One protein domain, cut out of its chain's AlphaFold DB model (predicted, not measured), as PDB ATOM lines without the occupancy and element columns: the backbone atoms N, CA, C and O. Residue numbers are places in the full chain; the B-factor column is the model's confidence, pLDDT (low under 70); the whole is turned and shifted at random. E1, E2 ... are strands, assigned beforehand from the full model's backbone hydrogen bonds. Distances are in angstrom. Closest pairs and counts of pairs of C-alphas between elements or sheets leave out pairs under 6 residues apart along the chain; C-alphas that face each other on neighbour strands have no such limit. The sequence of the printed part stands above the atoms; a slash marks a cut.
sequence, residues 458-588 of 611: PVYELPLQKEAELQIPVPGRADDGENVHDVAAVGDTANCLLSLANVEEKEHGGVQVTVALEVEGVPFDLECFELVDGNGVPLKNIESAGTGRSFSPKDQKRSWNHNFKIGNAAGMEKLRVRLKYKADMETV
ATOM      1  N   PRO A 458      50.909  47.296 101.564       84.06
ATOM      2  CA  PRO A 458      50.738  46.573 102.819       84.06
ATOM      3  C   PRO A 458      51.152  47.438 104.020       84.06
ATOM      4  O   PRO A 458      51.860  48.443 103.889       84.06
ATOM      5  N   VAL A 459      50.690  47.041 105.204       87.19
ATOM      6  CA  VAL A 459      51.051  47.689 106.468       87.19
ATOM      7  C   VAL A 459      52.281  46.999 107.045       87.19
ATOM      8  O   VAL A 459      52.291  45.783 107.236       87.19
ATOM      9  N   TYR A 460      53.306  47.786 107.351       88.50
ATOM     10  CA  TYR A 460      54.541  47.320 107.967       88.50
ATOM     11  C   TYR A 460      54.583  47.720 109.440       88.50
ATOM     12  O   TYR A 460      54.217  48.841 109.795       88.50
ATOM     13  N   GLU A 461      55.042  46.813 110.300       89.69
ATOM     14  CA  GLU A 461      55.229  47.087 111.725       89.69
ATOM     15  C   GLU A 461      56.715  47.300 112.032       89.69
ATOM     16  O   GLU A 461      57.524  46.398 111.817       89.69
ATOM     17  N   LEU A 462      57.069  48.460 112.589       89.31
ATOM     18  CA  LEU A 462      58.402  48.718 113.137       89.31
ATOM     19  C   LEU A 462      58.318  48.925 114.652       89.31
ATOM     20  O   LEU A 462      57.388  49.585 115.121       89.31
ATOM     21  N   PRO A 463      59.260  48.390 115.446       86.75
ATOM     22  CA  PRO A 463      59.324  48.696 116.870       86.75
ATOM     23  C   PRO A 463      59.566  50.197 117.061       86.75
ATOM     24  O   PRO A 463      60.399  50.779 116.368       86.75
ATOM     25  N   LEU A 464      58.850  50.830 117.997       84.06
ATOM     26  CA  LEU A 464      58.973  52.268 118.261       84.06
ATOM     27  C   LEU A 464      60.246  52.560 119.077       84.06
ATOM     28  O   LEU A 464      60.199  52.891 120.257       84.06
ATOM     29  N   GLN A 465      61.404  52.398 118.444       80.19
ATOM     30  CA  GLN A 465      62.723  52.616 119.032       80.19
ATOM     31  C   GLN A 465      63.670  53.248 118.008       80.19
ATOM     32  O   GLN A 465      63.411  53.220 116.803       80.19
ATOM     33  N   LYS A 466      64.774  53.831 118.484       76.06
ATOM     34  CA  LYS A 466      65.807  54.388 117.601       76.06
ATOM     35  C   LYS A 466      66.417  53.278 116.740       76.06
ATOM     36  O   LYS A 466      66.633  52.181 117.245       76.06
ATOM     37  N   GLU A 467      66.700  53.597 115.475       75.62
ATOM     38  CA  GLU A 467      67.383  52.703 114.522       75.62
ATOM     39  C   GLU A 467      66.586  51.427 114.193       75.62
ATOM     40  O   GLU A 467      67.149  50.387 113.860       75.62
ATOM     41  N   ALA A 468      65.254  51.481 114.288       84.94
ATOM     42  CA  ALA A 468      64.414  50.395 113.799       84.94
ATOM     43  C   ALA A 468      64.447  50.370 112.267       84.94
ATOM     44  O   ALA A 468      64.075  51.351 111.628       84.94
ATOM     45  N   GLU A 469      64.848  49.243 111.688       87.94
ATOM     46  CA  GLU A 469      64.953  49.052 110.243       87.94
ATOM     47  C   GLU A 469      64.232  47.774 109.816       87.94
ATOM     48  O   GLU A 469      64.238  46.763 110.522       87.94
ATOM     49  N   LEU A 470      63.609  47.823 108.645       85.94
ATOM     50  CA  LEU A 470      62.911  46.710 108.029       85.94
ATOM     51  C   LEU A 470      63.208  46.695 106.530       85.94
ATOM     52  O   LEU A 470      62.889  47.634 105.802       85.94
ATOM     53  N   GLN A 471      63.793  45.595 106.068       83.94
ATOM     54  CA  GLN A 471      63.945  45.318 104.646       83.94
ATOM     55  C   GLN A 471      62.624  44.797 104.080       83.94
ATOM     56  O   GLN A 471      62.059  43.834 104.603       83.94
ATOM     57  N   ILE A 472      62.125  45.443 103.026       82.44
ATOM     58  CA  ILE A 472      60.834  45.121 102.411       82.44
ATOM     59  C   ILE A 472      60.991  44.923 100.894       82.44
ATOM     60  O   ILE A 472      61.863  45.542 100.275       82.44
ATOM     61  N   PRO A 473      60.161  44.068 100.269       76.94
ATOM     62  CA  PRO A 473      60.075  44.012  98.815       76.94
ATOM     63  C   PRO A 473      59.477  45.314  98.266       76.94
ATOM     64  O   PRO A 473      58.803  46.058  98.983       76.94
ATOM     65  N   VAL A 474      59.687  45.573  96.973       70.31
ATOM     66  CA  VAL A 474      59.096  46.732  96.287       70.31
ATOM     67  C   VAL A 474      57.570  46.585  96.263       70.31
ATOM     68  O   VAL A 474      57.076  45.628  95.657       70.31
ATOM     69  N   PRO A 475      56.801  47.511  96.865       66.81
ATOM     70  CA  PRO A 475      55.343  47.438  96.842       66.81
ATOM     71  C   PRO A 475      54.791  47.424  95.405       66.81
ATOM     72  O   PRO A 475      55.247  48.182  94.553       66.81
ATOM     73  N   GLY A 476      53.804  46.560  95.139       59.72
ATOM     74  CA  GLY A 476      53.120  46.469  93.838       59.72
ATOM     75  C   GLY A 476      53.760  45.525  92.813       59.72
ATOM     76  O   GLY A 476      53.183  45.303  91.749       59.72
ATOM     77  N   ARG A 477      54.912  44.915  93.118       56.62
ATOM     78  CA  ARG A 477      55.463  43.810  92.324       56.62
ATOM     79  C   ARG A 477      54.889  42.503  92.871       56.62
ATOM     80  O   ARG A 477      55.061  42.219  94.049       56.62
ATOM     81  N   ALA A 478      54.148  41.759  92.049       40.34
ATOM     82  CA  ALA A 478      53.584  40.483  92.475       40.34
ATOM     83  C   ALA A 478      54.716  39.516  92.850       40.34
ATOM     84  O   ALA A 478      55.570  39.233  92.007       40.34
ATOM     85  N   ASP A 479      54.683  39.004  94.079       41.88
ATOM     86  CA  ASP A 479      55.177  37.658  94.329       41.88
ATOM     87  C   ASP A 479      54.233  36.713  93.579       41.88
ATOM     88  O   ASP A 479      53.007  36.803  93.667       41.88
ATOM     89  N   ASP A 480      54.805  35.795  92.823       33.81
ATOM     90  CA  ASP A 480      54.171  34.678  92.127       33.81
ATOM     91  C   ASP A 480      53.555  33.628  93.081       33.81
ATOM     92  O   ASP A 480      53.331  32.477  92.708       33.81
ATOM     93  N   GLY A 481      53.222  34.026  94.312       33.59
ATOM     94  CA  GLY A 481      52.601  33.196  95.332       33.59
ATOM     95  C   GLY A 481      51.251  33.751  95.773       33.59
ATOM     96  O   GLY A 481      51.166  34.809  96.392       33.59
ATOM     97  N   GLU A 482      50.187  32.991  95.514       36.00
ATOM     98  CA  GLU A 482      48.917  33.103  96.231       36.00
ATOM     99  C   GLU A 482      49.171  33.002  97.744       36.00
ATOM    100  O   GLU A 482      49.335  31.904  98.265       36.00
ATOM    101  N   ASN A 483      49.205  34.126  98.461       32.28
ATOM    102  CA  ASN A 483      48.885  34.177  99.888       32.28
ATOM    103  C   ASN A 483      48.503  35.604 100.295       32.28
ATOM    104  O   ASN A 483      49.338  36.490 100.457       32.28
ATOM    105  N   VAL A 484      47.200  35.804 100.483       35.03
ATOM    106  CA  VAL A 484      46.632  36.985 101.134       35.03
ATOM    107  C   VAL A 484      46.905  36.858 102.636       35.03
ATOM    108  O   VAL A 484      46.180  36.174 103.358       35.03
ATOM    109  N   HIS A 485      47.972  37.497 103.103       31.66
ATOM    110  CA  HIS A 485      48.198  37.786 104.517       31.66
ATOM    111  C   HIS A 485      48.242  39.308 104.705       31.66
ATOM    112  O   HIS A 485      48.930  40.000 103.959       31.66
ATOM    113  N   ASP A 486      47.530  39.827 105.712       42.34
ATOM    114  CA  ASP A 486      47.403  41.270 106.005       42.34
ATOM    115  C   ASP A 486      48.721  41.943 106.466       42.34
ATOM    116  O   ASP A 486      48.768  43.157 106.661       42.34
ATOM    117  N   VAL A 487      49.805  41.172 106.628       43.19
ATOM    118  CA  VAL A 487      51.150  41.640 107.001       43.19
ATOM    119  C   VAL A 487      52.182  40.852 106.186       43.19
ATOM    120  O   VAL A 487      52.234  39.625 106.277       43.19
ATOM    121  N   ALA A 488      52.992  41.541 105.376       46.59
ATOM    122  CA  ALA A 488      53.985  40.905 104.507       46.59
ATOM    123  C   ALA A 488      55.189  40.375 105.313       46.59
ATOM    124  O   ALA A 488      55.747  41.090 106.149       46.59
ATOM    125  N   ALA A 489      55.600  39.132 105.045       46.12
ATOM    126  CA  ALA A 489      56.826  38.543 105.583       46.12
ATOM    127  C   ALA A 489      58.042  38.886 104.700       46.12
ATOM    128  O   ALA A 489      57.906  39.114 103.500       46.12
ATOM    129  N   VAL A 490      59.231  38.932 105.311       42.03
ATOM    130  CA  VAL A 490      60.514  39.282 104.671       42.03
ATOM    131  C   VAL A 490      60.850  38.277 103.557       42.03
ATOM    132  O   VAL A 490      60.942  37.082 103.831       42.03
ATOM    133  N   GLY A 491      61.035  38.757 102.323       39.69
ATOM    134  CA  GLY A 491      61.395  37.951 101.148       39.69
ATOM    135  C   GLY A 491      62.760  38.325 100.552       39.69
ATOM    136  O   GLY A 491      63.211  39.463 100.677       39.69
ATOM    137  N   ASP A 492      63.398  37.368  99.868       37.91
ATOM    138  CA  ASP A 492      64.795  37.376  99.378       37.91
ATOM    139  C   ASP A 492      65.121  38.379  98.237       37.91
ATOM    140  O   ASP A 492      66.196  38.333  97.640       37.91
ATOM    141  N   THR A 493      64.227  39.323  97.924       51.41
ATOM    142  CA  THR A 493      64.455  40.412  96.945       51.41
ATOM    143  C   THR A 493      64.134  41.785  97.548       51.41
ATOM    144  O   THR A 493      63.356  42.576  97.010       51.41
ATOM    145  N   ALA A 494      64.730  42.081  98.703       57.53
ATOM    146  CA  ALA A 494      64.541  43.353  99.392       57.53
ATOM    147  C   ALA A 494      65.405  44.477  98.786       57.53
ATOM    148  O   ALA A 494      66.560  44.663  99.157       57.53
ATOM    149  N   ASN A 495      64.823  45.251  97.866       70.00
ATOM    150  CA  ASN A 495      65.442  46.462  97.295       70.00
ATOM    151  C   ASN A 495      65.021  47.749  98.030       70.00
ATOM    152  O   ASN A 495      65.329  48.853  97.572       70.00
ATOM    153  N   CYS A 496      64.266  47.621  99.129       82.94
ATOM    154  CA  CYS A 496      63.752  48.742  99.901       82.94
ATOM    155  C   CYS A 496      64.095  48.601 101.391       82.94
ATOM    156  O   CYS A 496      63.910  47.534 101.979       82.94
ATOM    157  N   LEU A 497      64.532  49.696 102.008       87.44
ATOM    158  CA  LEU A 497      64.805  49.804 103.438       87.44
ATOM    159  C   LEU A 497      63.845  50.824 104.054       87.44
ATOM    160  O   LEU A 497      63.937  52.016 103.772       87.44
ATOM    161  N   LEU A 498      62.912  50.351 104.877       89.12
ATOM    162  CA  LEU A 498      62.012  51.180 105.674       89.12
ATOM    163  C   LEU A 498      62.603  51.331 107.078       89.12
ATOM    164  O   LEU A 498      62.959  50.332 107.697       89.12
ATOM    165  N   SER A 499      62.705  52.548 107.599       89.50
ATOM    166  CA  SER A 499      63.339  52.797 108.894       89.50
ATOM    167  C   SER A 499      62.654  53.881 109.720       89.50
ATOM    168  O   SER A 499      61.938  54.740 109.198       89.50
ATOM    169  N   LEU A 500      62.871  53.825 111.037       88.50
ATOM    170  CA  LEU A 500      62.524  54.879 111.986       88.50
ATOM    171  C   LEU A 500      63.793  55.575 112.485       88.50
ATOM    172  O   LEU A 500      64.690  54.954 113.058       88.50
ATOM    173  N   ALA A 501      63.824  56.892 112.331       82.31
ATOM    174  CA  ALA A 501      64.866  57.770 112.842       82.31
ATOM    175  C   ALA A 501      64.275  58.811 113.806       82.31
ATOM    176  O   ALA A 501      63.065  59.024 113.855       82.31
ATOM    177  N   ASN A 502      65.145  59.462 114.586       81.94
ATOM    178  CA  ASN A 502      64.795  60.582 115.472       81.94
ATOM    179  C   ASN A 502      63.585  60.325 116.392       81.94
ATOM    180  O   ASN A 502      62.768  61.217 116.601       81.94
ATOM    181  N   VAL A 503      63.466  59.105 116.932       82.81
ATOM    182  CA  VAL A 503      62.424  58.775 117.913       82.81
ATOM    183  C   VAL A 503      62.727  59.511 119.220       82.81
ATOM    184  O   VAL A 503      63.709  59.203 119.904       82.81
ATOM    185  N   GLU A 504      61.893  60.495 119.546       82.44
ATOM    186  CA  GLU A 504      61.999  61.336 120.737       82.44
ATOM    187  C   GLU A 504      60.657  61.434 121.463       82.44
ATOM    188  O   GLU A 504      59.649  61.835 120.878       82.44
ATOM    189  N   GLU A 505      60.650  61.140 122.761       79.94
ATOM    190  CA  GLU A 505      59.508  61.440 123.624       79.94
ATOM    191  C   GLU A 505      59.409  62.953 123.881       79.94
ATOM    192  O   GLU A 505      60.410  63.642 124.094       79.94
ATOM    193  N   LYS A 506      58.185  63.475 123.858       76.81
ATOM    194  CA  LYS A 506      57.834  64.865 124.159       76.81
ATOM    195  C   LYS A 506      57.007  64.933 125.444       76.81
ATOM    196  O   LYS A 506      56.503  63.928 125.950       76.81
ATOM    197  N   GLU A 507      56.856  66.146 125.975       66.25
ATOM    198  CA  GLU A 507      56.009  66.404 127.144       66.25
ATOM    199  C   GLU A 507      54.579  65.877 126.927       66.25
ATOM    200  O   GLU A 507      54.077  65.825 125.805       66.25
ATOM    201  N   HIS A 508      53.929  65.451 128.014       68.88
ATOM    202  CA  HIS A 508      52.588  64.848 128.010       68.88
ATOM    203  C   HIS A 508      52.445  63.500 127.269       68.88
ATOM    204  O   HIS A 508      51.323  63.073 127.009       68.88
ATOM    205  N   GLY A 509      53.546  62.787 126.994       67.31
ATOM    206  CA  GLY A 509      53.501  61.440 126.401       67.31
ATOM    207  C   GLY A 509      53.331  61.430 124.878       67.31
ATOM    208  O   GLY A 509      52.925  60.415 124.305       67.31
ATOM    209  N   GLY A 510      53.622  62.560 124.226       80.06
ATOM    210  CA  GLY A 510      53.734  62.631 122.776       80.06
ATOM    211  C   GLY A 510      55.056  62.044 122.276       80.06
ATOM    212  O   GLY A 510      56.031  61.974 123.018       80.06
ATOM    213  N   VAL A 511      55.111  61.637 121.010       84.00
ATOM    214  CA  VAL A 511      56.331  61.115 120.371       84.00
ATOM    215  C   VAL A 511      56.553  61.813 119.040       84.00
ATOM    216  O   VAL A 511      55.632  61.945 118.237       84.00
ATOM    217  N   GLN A 512      57.783  62.248 118.795       86.12
ATOM    218  CA  GLN A 512      58.248  62.665 117.481       86.12
ATOM    219  C   GLN A 512      59.031  61.516 116.845       86.12
ATOM    220  O   GLN A 512      59.866  60.904 117.504       86.12
ATOM    221  N   VAL A 513      58.746  61.207 115.581       87.69
ATOM    222  CA  VAL A 513      59.415  60.135 114.833       87.69
ATOM    223  C   VAL A 513      59.577  60.526 113.369       87.69
ATOM    224  O   VAL A 513      58.667  61.089 112.763       87.69
ATOM    225  N   THR A 514      60.730  60.211 112.790       88.50
ATOM    226  CA  THR A 514      60.968  60.280 111.348       88.50
ATOM    227  C   THR A 514      60.792  58.887 110.760       88.50
ATOM    228  O   THR A 514      61.510  57.968 111.139       88.50
ATOM    229  N   VAL A 515      59.872  58.721 109.816       90.06
ATOM    230  CA  VAL A 515      59.767  57.504 108.999       90.06
ATOM    231  C   VAL A 515      60.528  57.746 107.705       90.06
ATOM    232  O   VAL A 515      60.325  58.787 107.081       90.06
ATOM    233  N   ALA A 516      61.393  56.821 107.299       89.88
ATOM    234  CA  ALA A 516      62.168  56.927 106.070       89.88
ATOM    235  C   ALA A 516      62.069  55.655 105.224       89.88
ATOM    236  O   ALA A 516      62.003  54.553 105.752       89.88
ATOM    237  N   LEU A 517      62.065  55.816 103.904       88.69
ATOM    238  CA  LEU A 517      62.110  54.734 102.930       88.69
ATOM    239  C   LEU A 517      63.252  55.005 101.961       88.69
ATOM    240  O   LEU A 517      63.298  56.068 101.346       88.69
ATOM    241  N   GLU A 518      64.128  54.031 101.786       87.94
ATOM    242  CA  GLU A 518      65.165  54.039 100.763       87.94
ATOM    243  C   GLU A 518      64.905  52.927  99.758       87.94
ATOM    244  O   GLU A 518      64.535  51.820 100.139       87.94
ATOM    245  N   VAL A 519      65.090  53.219  98.474       83.31
ATOM    246  CA  VAL A 519      64.866  52.277  97.378       83.31
ATOM    247  C   VAL A 519      66.029  52.357  96.401       83.31
ATOM    248  O   VAL A 519      66.381  53.449  95.952       83.31
ATOM    249  N   GLU A 520      66.610  51.211  96.058       79.75
ATOM    250  CA  GLU A 520      67.791  51.119  95.195       79.75
ATOM    251  C   GLU A 520      67.497  50.325  93.918       79.75
ATOM    252  O   GLU A 520      66.891  49.254  93.953       79.75
ATOM    253  N   GLY A 521      67.914  50.861  92.765       70.19
ATOM    254  CA  GLY A 521      67.953  50.122  91.496       70.19
ATOM    255  C   GLY A 521      66.597  49.762  90.871       70.19
ATOM    256  O   GLY A 521      66.561  49.073  89.851       70.19
ATOM    257  N   VAL A 522      65.475  50.219  91.440       70.75
ATOM    258  CA  VAL A 522      64.115  49.918  90.959       70.75
ATOM    259  C   VAL A 522      63.244  51.177  90.849       70.75
ATOM    260  O   VAL A 522      63.314  52.056  91.713       70.75
ATOM    261  N   PRO A 523      62.405  51.291  89.799       70.00
ATOM    262  CA  PRO A 523      61.480  52.405  89.658       70.00
ATOM    263  C   PRO A 523      60.365  52.281  90.702       70.00
ATOM    264  O   PRO A 523      59.485  51.432  90.595       70.00
ATOM    265  N   PHE A 524      60.421  53.141  91.713       78.12
ATOM    266  CA  PHE A 524      59.398  53.282  92.742       78.12
ATOM    267  C   PHE A 524      59.146  54.767  93.007       78.12
ATOM    268  O   PHE A 524      60.079  55.581  92.947       78.12
ATOM    269  N   ASP A 525      57.891  55.119  93.268       78.50
ATOM    270  CA  ASP A 525      57.476  56.491  93.541       78.50
ATOM    271  C   ASP A 525      56.487  56.516  94.714       78.50
ATOM    272  O   ASP A 525      55.330  56.114  94.584       78.50
ATOM    273  N   LEU A 526      56.973  56.923  95.890       83.94
ATOM    274  CA  LEU A 526      56.161  57.040  97.097       83.94
ATOM    275  C   LEU A 526      55.399  58.370  97.084       83.94
ATOM    276  O   LEU A 526      56.013  59.426  96.938       83.94
ATOM    277  N   GLU A 527      54.085  58.310  97.306       80.81
ATOM    278  CA  GLU A 527      53.238  59.493  97.496       80.81
ATOM    279  C   GLU A 527      53.321  59.977  98.945       80.81
ATOM    280  O   GLU A 527      53.683  61.120  99.213       80.81
ATOM    281  N   CYS A 528      53.028  59.098  99.907       85.31
ATOM    282  CA  CYS A 528      53.126  59.441 101.320       85.31
ATOM    283  C   CYS A 528      53.245  58.210 102.224       85.31
ATOM    284  O   CYS A 528      52.909  57.082 101.853       85.31
ATOM    285  N   PHE A 529      53.664  58.463 103.462       88.56
ATOM    286  CA  PHE A 529      53.538  57.522 104.569       88.56
ATOM    287  C   PHE A 529      52.213  57.782 105.295       88.56
ATOM    288  O   PHE A 529      51.920  58.921 105.651       88.56
ATOM    289  N   GLU A 530      51.423  56.740 105.540       89.88
ATOM    290  CA  GLU A 530      50.209  56.812 106.356       89.88
ATOM    291  C   GLU A 530      50.402  55.971 107.621       89.88
ATOM    292  O   GLU A 530      50.661  54.770 107.547       89.88
ATOM    293  N   LEU A 531      50.285  56.596 108.793       89.88
ATOM    294  CA  LEU A 531      50.319  55.880 110.066       89.88
ATOM    295  C   LEU A 531      48.914  55.369 110.409       89.88
ATOM    296  O   LEU A 531      47.949  56.140 110.417       89.88
ATOM    297  N   VAL A 532      48.804  54.074 110.704       88.69
ATOM    298  CA  VAL A 532      47.520  53.388 110.924       88.69
ATOM    299  C   VAL A 532      47.446  52.717 112.298       88.69
ATOM    300  O   VAL A 532      48.461  52.458 112.941       88.69
ATOM    301  N   ASP A 533      46.235  52.443 112.776       84.62
ATOM    302  CA  ASP A 533      45.995  51.676 113.997       84.62
ATOM    303  C   ASP A 533      46.066  50.151 113.757       84.62
ATOM    304  O   ASP A 533      46.429  49.675 112.681       84.62
ATOM    305  N   GLY A 534      45.734  49.349 114.776       79.25
ATOM    306  CA  GLY A 534      45.729  47.881 114.667       79.25
ATOM    307  C   GLY A 534      44.645  47.270 113.798       79.25
ATOM    308  O   GLY A 534      44.722  46.081 113.515       79.25
ATOM    309  N   ASN A 535      43.686  48.072 113.352       81.56
ATOM    310  CA  ASN A 535      42.668  47.680 112.391       81.56
ATOM    311  C   ASN A 535      42.976  48.242 110.991       81.56
ATOM    312  O   ASN A 535      42.138  48.142 110.098       81.56
ATOM    313  N   GLY A 536      44.146  48.867 110.793       77.62
ATOM    314  CA  GLY A 536      44.518  49.499 109.530       77.62
ATOM    315  C   GLY A 536      43.792  50.821 109.257       77.62
ATOM    316  O   GLY A 536      43.743  51.256 108.107       77.62
ATOM    317  N   VAL A 537      43.219  51.465 110.277       85.06
ATOM    318  CA  VAL A 537      42.529  52.757 110.146       85.06
ATOM    319  C   VAL A 537      43.528  53.906 110.345       85.06
ATOM    320  O   VAL A 537      44.309  53.851 111.296       85.06
ATOM    321  N   PRO A 538      43.514  54.966 109.511       85.88
ATOM    322  CA  PRO A 538      44.414  56.108 109.670       85.88
ATOM    323  C   PRO A 538      44.277  56.780 111.040       85.88
ATOM    324  O   PRO A 538      43.171  57.078 111.509       85.88
ATOM    325  N   LEU A 539      45.411  57.043 111.681       83.81
ATOM    326  CA  LEU A 539      45.468  57.716 112.976       83.81
ATOM    327  C   LEU A 539      45.103  59.207 112.831       83.81
ATOM    328  O   LEU A 539      45.601  59.900 111.950       83.81
ATOM    329  N   LYS A 540      44.232  59.716 113.717       75.00
ATOM    330  CA  LYS A 540      43.642  61.070 113.603       75.00
ATOM    331  C   LYS A 540      44.406  62.191 114.322       75.00
ATOM    332  O   LYS A 540      44.210  63.350 113.986       75.00
ATOM    333  N   ASN A 541      45.254  61.863 115.299       72.31
ATOM    334  CA  ASN A 541      45.948  62.838 116.159       72.31
ATOM    335  C   ASN A 541      47.445  62.908 115.829       72.31
ATOM    336  O   ASN A 541      48.295  62.688 116.698       72.31
ATOM    337  N   ILE A 542      47.748  63.137 114.552       76.06
ATOM    338  CA  ILE A 542      49.111  63.202 114.033       76.06
ATOM    339  C   ILE A 542      49.315  64.549 113.360       76.06
ATOM    340  O   ILE A 542      48.553  64.919 112.469       76.06
ATOM    341  N   GLU A 543      50.376  65.249 113.748       74.38
ATOM    342  CA  GLU A 543      50.852  66.424 113.027       74.38
ATOM    343  C   GLU A 543      52.024  66.034 112.118       74.38
ATOM    344  O   GLU A 543      52.955  65.340 112.540       74.38
ATOM    345  N   SER A 544      51.989  66.503 110.871       70.62
ATOM    346  CA  SER A 544      53.125  66.435 109.948       70.62
ATOM    347  C   SER A 544      54.079  67.596 110.249       70.62
ATOM    348  O   SER A 544      53.657  68.746 110.342       70.62
ATOM    349  N   ALA A 545      55.364  67.294 110.445       60.09
ATOM    350  CA  ALA A 545      56.399  68.254 110.849       60.09
ATOM    351  C   ALA A 545      57.518  68.408 109.800       60.09
ATOM    352  O   ALA A 545      58.610  68.878 110.119       60.09
ATOM    353  N   GLY A 546      57.261  67.979 108.563       56.00
ATOM    354  CA  GLY A 546      58.170  68.129 107.428       56.00
ATOM    355  C   GLY A 546      58.372  66.839 106.641       56.00
ATOM    356  O   GLY A 546      58.307  65.736 107.188       56.00
ATOM    357  N   THR A 547      58.632  66.996 105.345       69.62
ATOM    358  CA  THR A 547      58.816  65.904 104.383       69.62
ATOM    359  C   THR A 547      60.080  66.137 103.575       69.62
ATOM    360  O   THR A 547      60.309  67.257 103.123       69.62
ATOM    361  N   GLY A 548      60.873  65.098 103.347       64.81
ATOM    362  CA  GLY A 548      62.067  65.157 102.512       64.81
ATOM    363  C   GLY A 548      62.048  64.071 101.449       64.81
ATOM    364  O   GLY A 548      61.608  62.948 101.689       64.81
ATOM    365  N   ARG A 549      62.550  64.403 100.263       70.56
ATOM    366  CA  ARG A 549      62.746  63.462  99.163       70.56
ATOM    367  C   ARG A 549      64.084  63.743  98.498       70.56
ATOM    368  O   ARG A 549      64.428  64.903  98.292       70.56
ATOM    369  N   SER A 550      64.839  62.703  98.162       67.56
ATOM    370  CA  SER A 550      66.098  62.853  97.436       67.56
ATOM    371  C   SER A 550      66.320  61.734  96.420       67.56
ATOM    372  O   SER A 550      65.769  60.636  96.545       67.56
ATOM    373  N   PHE A 551      67.128  62.021  95.400       69.38
ATOM    374  CA  PHE A 551      67.564  61.055  94.399       69.38
ATOM    375  C   PHE A 551      69.070  61.195  94.173       69.38
ATOM    376  O   PHE A 551      69.552  62.289  93.885       69.38
ATOM    377  N   SER A 552      69.805  60.086  94.288       65.69
ATOM    378  CA  SER A 552      71.211  59.983  93.891       65.69
ATOM    379  C   SER A 552      71.296  59.297  92.525       65.69
ATOM    380  O   SER A 552      71.076  58.084  92.444       65.69
ATOM    381  N   PRO A 553      71.645  60.020  91.440       61.69
ATOM    382  CA  PRO A 553      71.818  59.414  90.121       61.69
ATOM    383  C   PRO A 553      72.972  58.407  90.070       61.69
ATOM    384  O   PRO A 553      72.913  57.448  89.304       61.69
ATOM    385  N   LYS A 554      74.025  58.624  90.876       65.06
ATOM    386  CA  LYS A 554      75.219  57.761  90.917       65.06
ATOM    387  C   LYS A 554      74.919  56.397  91.522       65.06
ATOM    388  O   LYS A 554      75.393  55.395  91.000       65.06
ATOM    389  N   ASP A 555      74.107  56.389  92.573       64.31
ATOM    390  CA  ASP A 555      73.783  55.181  93.335       64.31
ATOM    391  C   ASP A 555      72.427  54.592  92.919       64.31
ATOM    392  O   ASP A 555      71.960  53.632  93.515       64.31
ATOM    393  N   GLN A 556      71.753  55.205  91.932       68.88
ATOM    394  CA  GLN A 556      70.368  54.902  91.542       68.88
ATOM    395  C   GLN A 556      69.430  54.736  92.750       68.88
ATOM    396  O   GLN A 556      68.525  53.899  92.753       68.88
ATOM    397  N   LYS A 557      69.661  55.553  93.783       74.56
ATOM    398  CA  LYS A 557      69.003  55.453  95.082       74.56
ATOM    399  C   LYS A 557      68.007  56.589  95.242       74.56
ATOM    400  O   LYS A 557      68.366  57.761  95.105       74.56
ATOM    401  N   ARG A 558      66.755  56.249  95.529       78.44
ATOM    402  CA  ARG A 558      65.698  57.195  95.903       78.44
ATOM    403  C   ARG A 558      65.444  57.080  97.396       78.44
ATOM    404  O   ARG A 558      65.417  55.972  97.925       78.44
ATOM    405  N   SER A 559      65.247  58.206  98.069       81.88
ATOM    406  CA  SER A 559      64.852  58.207  99.472       81.88
ATOM    407  C   SER A 559      63.729  59.193  99.751       81.88
ATOM    408  O   SER A 559      63.653  60.268  99.153       81.88
ATOM    409  N   TRP A 560      62.860  58.805 100.675       86.75
ATOM    410  CA  TRP A 560      61.764  59.602 101.206       86.75
ATOM    411  C   TRP A 560      61.851  59.589 102.722       86.75
ATOM    412  O   TRP A 560      62.167  58.559 103.311       86.75
ATOM    413  N   ASN A 561      61.539  60.705 103.364       87.06
ATOM    414  CA  ASN A 561      61.370  60.769 104.804       87.06
ATOM    415  C   ASN A 561      60.211  61.694 105.188       87.06
ATOM    416  O   ASN A 561      59.838  62.608 104.450       87.06
ATOM    417  N   HIS A 562      59.610  61.423 106.340       84.56
ATOM    418  CA  HIS A 562      58.494  62.193 106.863       84.56
ATOM    419  C   HIS A 562      58.555  62.242 108.384       84.56
ATOM    420  O   HIS A 562      58.692  61.211 109.043       84.56
ATOM    421  N   ASN A 563      58.441  63.446 108.938       85.88
ATOM    422  CA  ASN A 563      58.431  63.678 110.374       85.88
ATOM    423  C   ASN A 563      56.994  63.713 110.884       85.88
ATOM    424  O   ASN A 563      56.203  64.557 110.464       85.88
ATOM    425  N   PHE A 564      56.682  62.843 111.835       85.12
ATOM    426  CA  PHE A 564      55.394  62.791 112.510       85.12
ATOM    427  C   PHE A 564      55.537  63.216 113.968       85.12
ATOM    428  O   PHE A 564      56.488  62.824 114.647       85.12
ATOM    429  N   LYS A 565      54.562  63.980 114.465       85.94
ATOM    430  CA  LYS A 565      54.330  64.184 115.897       85.94
ATOM    431  C   LYS A 565      53.027  63.498 116.283       85.94
ATOM    432  O   LYS A 565      51.969  63.807 115.742       85.94
ATOM    433  N   ILE A 566      53.113  62.568 117.220       83.56
ATOM    434  CA  ILE A 566      51.998  61.773 117.727       83.56
ATOM    435  C   ILE A 566      51.638  62.335 119.098       83.56
ATOM    436  O   ILE A 566      52.476  62.331 119.995       83.56
ATOM    437  N   GLY A 567      50.409  62.828 119.269       75.62
ATOM    438  CA  GLY A 567      50.012  63.526 120.501       75.62
ATOM    439  C   GLY A 567      49.905  62.636 121.748       75.62
ATOM    440  O   GLY A 567      50.087  63.119 122.859       75.62
ATOM    441  N   ASN A 568      49.622  61.342 121.581       74.62
ATOM    442  CA  ASN A 568      49.586  60.364 122.668       74.62
ATOM    443  C   ASN A 568      50.058  59.003 122.142       74.62
ATOM    444  O   ASN A 568      49.353  58.377 121.349       74.62
ATOM    445  N   ALA A 569      51.233  58.559 122.590       68.56
ATOM    446  CA  ALA A 569      51.806  57.260 122.234       68.56
ATOM    447  C   ALA A 569      51.762  56.249 123.399       68.56
ATOM    448  O   ALA A 569      52.430  55.216 123.349       68.56
ATOM    449  N   ALA A 570      50.999  56.524 124.466       65.94
ATOM    450  CA  ALA A 570      50.958  55.668 125.649       65.94
ATOM    451  C   ALA A 570      50.503  54.240 125.291       65.94
ATOM    452  O   ALA A 570      49.378  54.023 124.840       65.94
ATOM    453  N   GLY A 571      51.388  53.262 125.511       67.75
ATOM    454  CA  GLY A 571      51.146  51.848 125.198       67.75
ATOM    455  C   GLY A 571      51.413  51.445 123.741       67.75
ATOM    456  O   GLY A 571      51.136  50.303 123.379       67.75
ATOM    457  N   MET A 572      51.950  52.337 122.899       76.62
ATOM    458  CA  MET A 572      52.403  51.979 121.552       76.62
ATOM    459  C   MET A 572      53.813  51.378 121.596       76.62
ATOM    460  O   MET A 572      54.799  52.095 121.705       76.62
ATOM    461  N   GLU A 573      53.917  50.056 121.460       81.88
ATOM    462  CA  GLU A 573      55.215  49.363 121.332       81.88
ATOM    463  C   GLU A 573      55.738  49.346 119.885       81.88
ATOM    464  O   GLU A 573      56.932  49.181 119.631       81.88
ATOM    465  N   LYS A 574      54.833  49.506 118.916       87.31
ATOM    466  CA  LYS A 574      55.116  49.420 117.484       87.31
ATOM    467  C   LYS A 574      54.420  50.539 116.729       87.31
ATOM    468  O   LYS A 574      53.274  50.877 117.027       87.31
ATOM    469  N   LEU A 575      55.095  51.045 115.707       87.56
ATOM    470  CA  LEU A 575      54.535  51.947 114.718       87.56
ATOM    471  C   LEU A 575      54.099  51.142 113.490       87.56
ATOM    472  O   LEU A 575      54.875  50.354 112.950       87.56
ATOM    473  N   ARG A 576      52.854  51.344 113.048       90.12
ATOM    474  CA  ARG A 576      52.311  50.722 111.836       90.12
ATOM    475  C   ARG A 576      52.295  51.734 110.705       90.12
ATOM    476  O   ARG A 576      51.613  52.755 110.797       90.12
ATOM    477  N   VAL A 577      53.045  51.442 109.653       90.00
ATOM    478  CA  VAL A 577      53.253  52.334 108.513       90.00
ATOM    479  C   VAL A 577      52.669  51.682 107.266       90.00
ATOM    480  O   VAL A 577      53.100  50.603 106.866       90.00
ATOM    481  N   ARG A 578      51.707  52.347 106.627       90.38
ATOM    482  CA  ARG A 578      51.253  52.029 105.273       90.38
ATOM    483  C   ARG A 578      51.982  52.927 104.279       90.38
ATOM    484  O   ARG A 578      52.019  54.147 104.441       90.38
ATOM    485  N   LEU A 579      52.533  52.325 103.231       89.56
ATOM    486  CA  LEU A 579      53.120  53.057 102.111       89.56
ATOM    487  C   LEU A 579      52.039  53.310 101.060       89.56
ATOM    488  O   LEU A 579      51.495  52.352 100.514       89.56
ATOM    489  N   LYS A 580      51.731  54.574 100.759       87.12
ATOM    490  CA  LYS A 580      50.919  54.930  99.590       87.12
ATOM    491  C   LYS A 580      51.850  55.308  98.455       87.12
ATOM    492  O   LYS A 580      52.684  56.198  98.613       87.12
ATOM    493  N   TYR A 581      51.739  54.615  97.333       84.38
ATOM    494  CA  TYR A 581      52.664  54.757  96.213       84.38
ATOM    495  C   TYR A 581      51.916  55.007  94.910       84.38
ATOM    496  O   TYR A 581      50.752  54.631  94.759       84.38
ATOM    497  N   LYS A 582      52.591  55.670  93.976       83.44
ATOM    498  CA  LYS A 582      52.063  55.984  92.653       83.44
ATOM    499  C   LYS A 582      52.302  54.792  91.731       83.44
ATOM    500  O   LYS A 582      53.446  54.394  91.510       83.44
ATOM    501  N   ALA A 583      51.226  54.219  91.206       79.06
ATOM    502  CA  ALA A 583      51.255  53.091  90.278       79.06
ATOM    503  C   ALA A 583      50.629  53.476  88.931       79.06
ATOM    504  O   ALA A 583      50.084  54.569  88.785       79.06
ATOM    505  N   ASP A 584      50.702  52.557  87.963       76.62
ATOM    506  CA  ASP A 584      50.038  52.686  86.659       76.62
ATOM    507  C   ASP A 584      50.402  53.999  85.940       76.62
ATOM    508  O   ASP A 584      49.552  54.722  85.437       76.62
ATOM    509  N   MET A 585      51.693  54.347  85.959       78.12
ATOM    510  CA  MET A 585      52.149  55.657  85.503       78.12
ATOM    511  C   MET A 585      52.102  55.789  83.981       78.12
ATOM    512  O   MET A 585      52.920  55.201  83.262       78.12
ATOM    513  N   GLU A 586      51.214  56.652  83.508       78.12
ATOM    514  CA  GLU A 586      51.014  56.983  82.105       78.12
ATOM    515  C   GLU A 586      51.465  58.414  81.802       78.12
ATOM    516  O   GLU A 586      51.685  59.238  82.688       78.12
ATOM    517  N   THR A 587      51.665  58.716  80.522       80.56
ATOM    518  CA  THR A 587      51.982  60.071  80.064       80.56
ATOM    519  C   THR A 587      50.823  60.579  79.229       80.56
ATOM    520  O   THR A 587      50.474  59.969  78.220       80.56
ATOM    521  N   VAL A 588      50.238  61.695  79.654       80.50
ATOM    522  CA  VAL A 588      49.075  62.314  79.021       80.50
ATOM    523  C   VAL A 588      49.512  63.565  78.271       80.50
ATOM    524  O   VAL A 588      50.179  64.430  78.834       80.50
TER     525      VAL A 588
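AT A GLANCE: This is residues 458 to 588 of the 611 residues of an uncharacterized protein of Akkermansia sp. BIOML-A61 (UniProt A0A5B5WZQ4). Two twisted sheets make a sandwich, face to face but set askew, one of five strands, E2 E3 E4 E7 E6, and a smaller one of three, E1 E8 E5, their strands crossed at 42 degrees. A long loop, residues 473 to 495, joins E2 to E3. The printed part has 131 residues, with no named helix and eight named strands, E1 to E8 along the chain; both sheets are antiparallel and the class is all strand. It is compact, with a radius of gyration of the C-alphas of 15.3 A and spans of 45 by 35 by 32 A.

HOW THE PARTS SIT: Begin at E1, residues 458 to 463, and look for E8, residues 574 to 588, its antiparallel neighbour: N 460 and O 577 are 2.9 A apart. On the other side of E8 is E5, residues 526 to 531, with N 530 and O 578 at 2.9 A. Next find E2, residues 468 to 472, an edge strand of the larger sheet, which forms a hairpin with E3, residues 496 to 505; N 498 and O 470 are 2.9 A apart. E3 forms another hairpin with E4, residues 511 to 520, N 499 and O 516 at 2.8 A; E2, E3 and E4 are a meander, each strand the antiparallel neighbour of the one before. E4 pairs with E7, residues 557 to 566, N 515 and O 562 at 2.9 A. E7 forms a hairpin with E6, residues 542 to 552, N 561 and O 548 at 2.8 A; E6 bends by 55 degrees at residue 545. Between the sheets, the closest C-alphas of E1 and E2 are those of Leu 462 and Ala 468, 6.3 A, and those of E5 and E7 are Phe 529 and His 562, 7.2 A. E1 and E6 are apart.

IN THESE COORDINATES: Find C-alpha 458 at (50.738, 46.573, 102.819), where E1 begins and runs 16.6 A; E2 follows. E3 runs 27.2 A from C-alpha 496 at (63.752, 48.742, 99.901), and E4 runs 29.4 A. After E5, E6 runs 30.1 A and E7 29.0 A. E8, the longest strand, runs 41.0 A to C-alpha 588 at (49.075, 62.314, 79.021).

THE WHOLE: The C-alphas farthest apart are those of His 508 and Val 588, 49.2 A. The printed part has no cut. The link E2 to E3 is long, with 23 residues. The mean pLDDT of the printed part is 74.4; look for low confidence, under 70, at residues 475 to 494, 507 to 509, 545 to 548, 550 to 556 and 569 to 571.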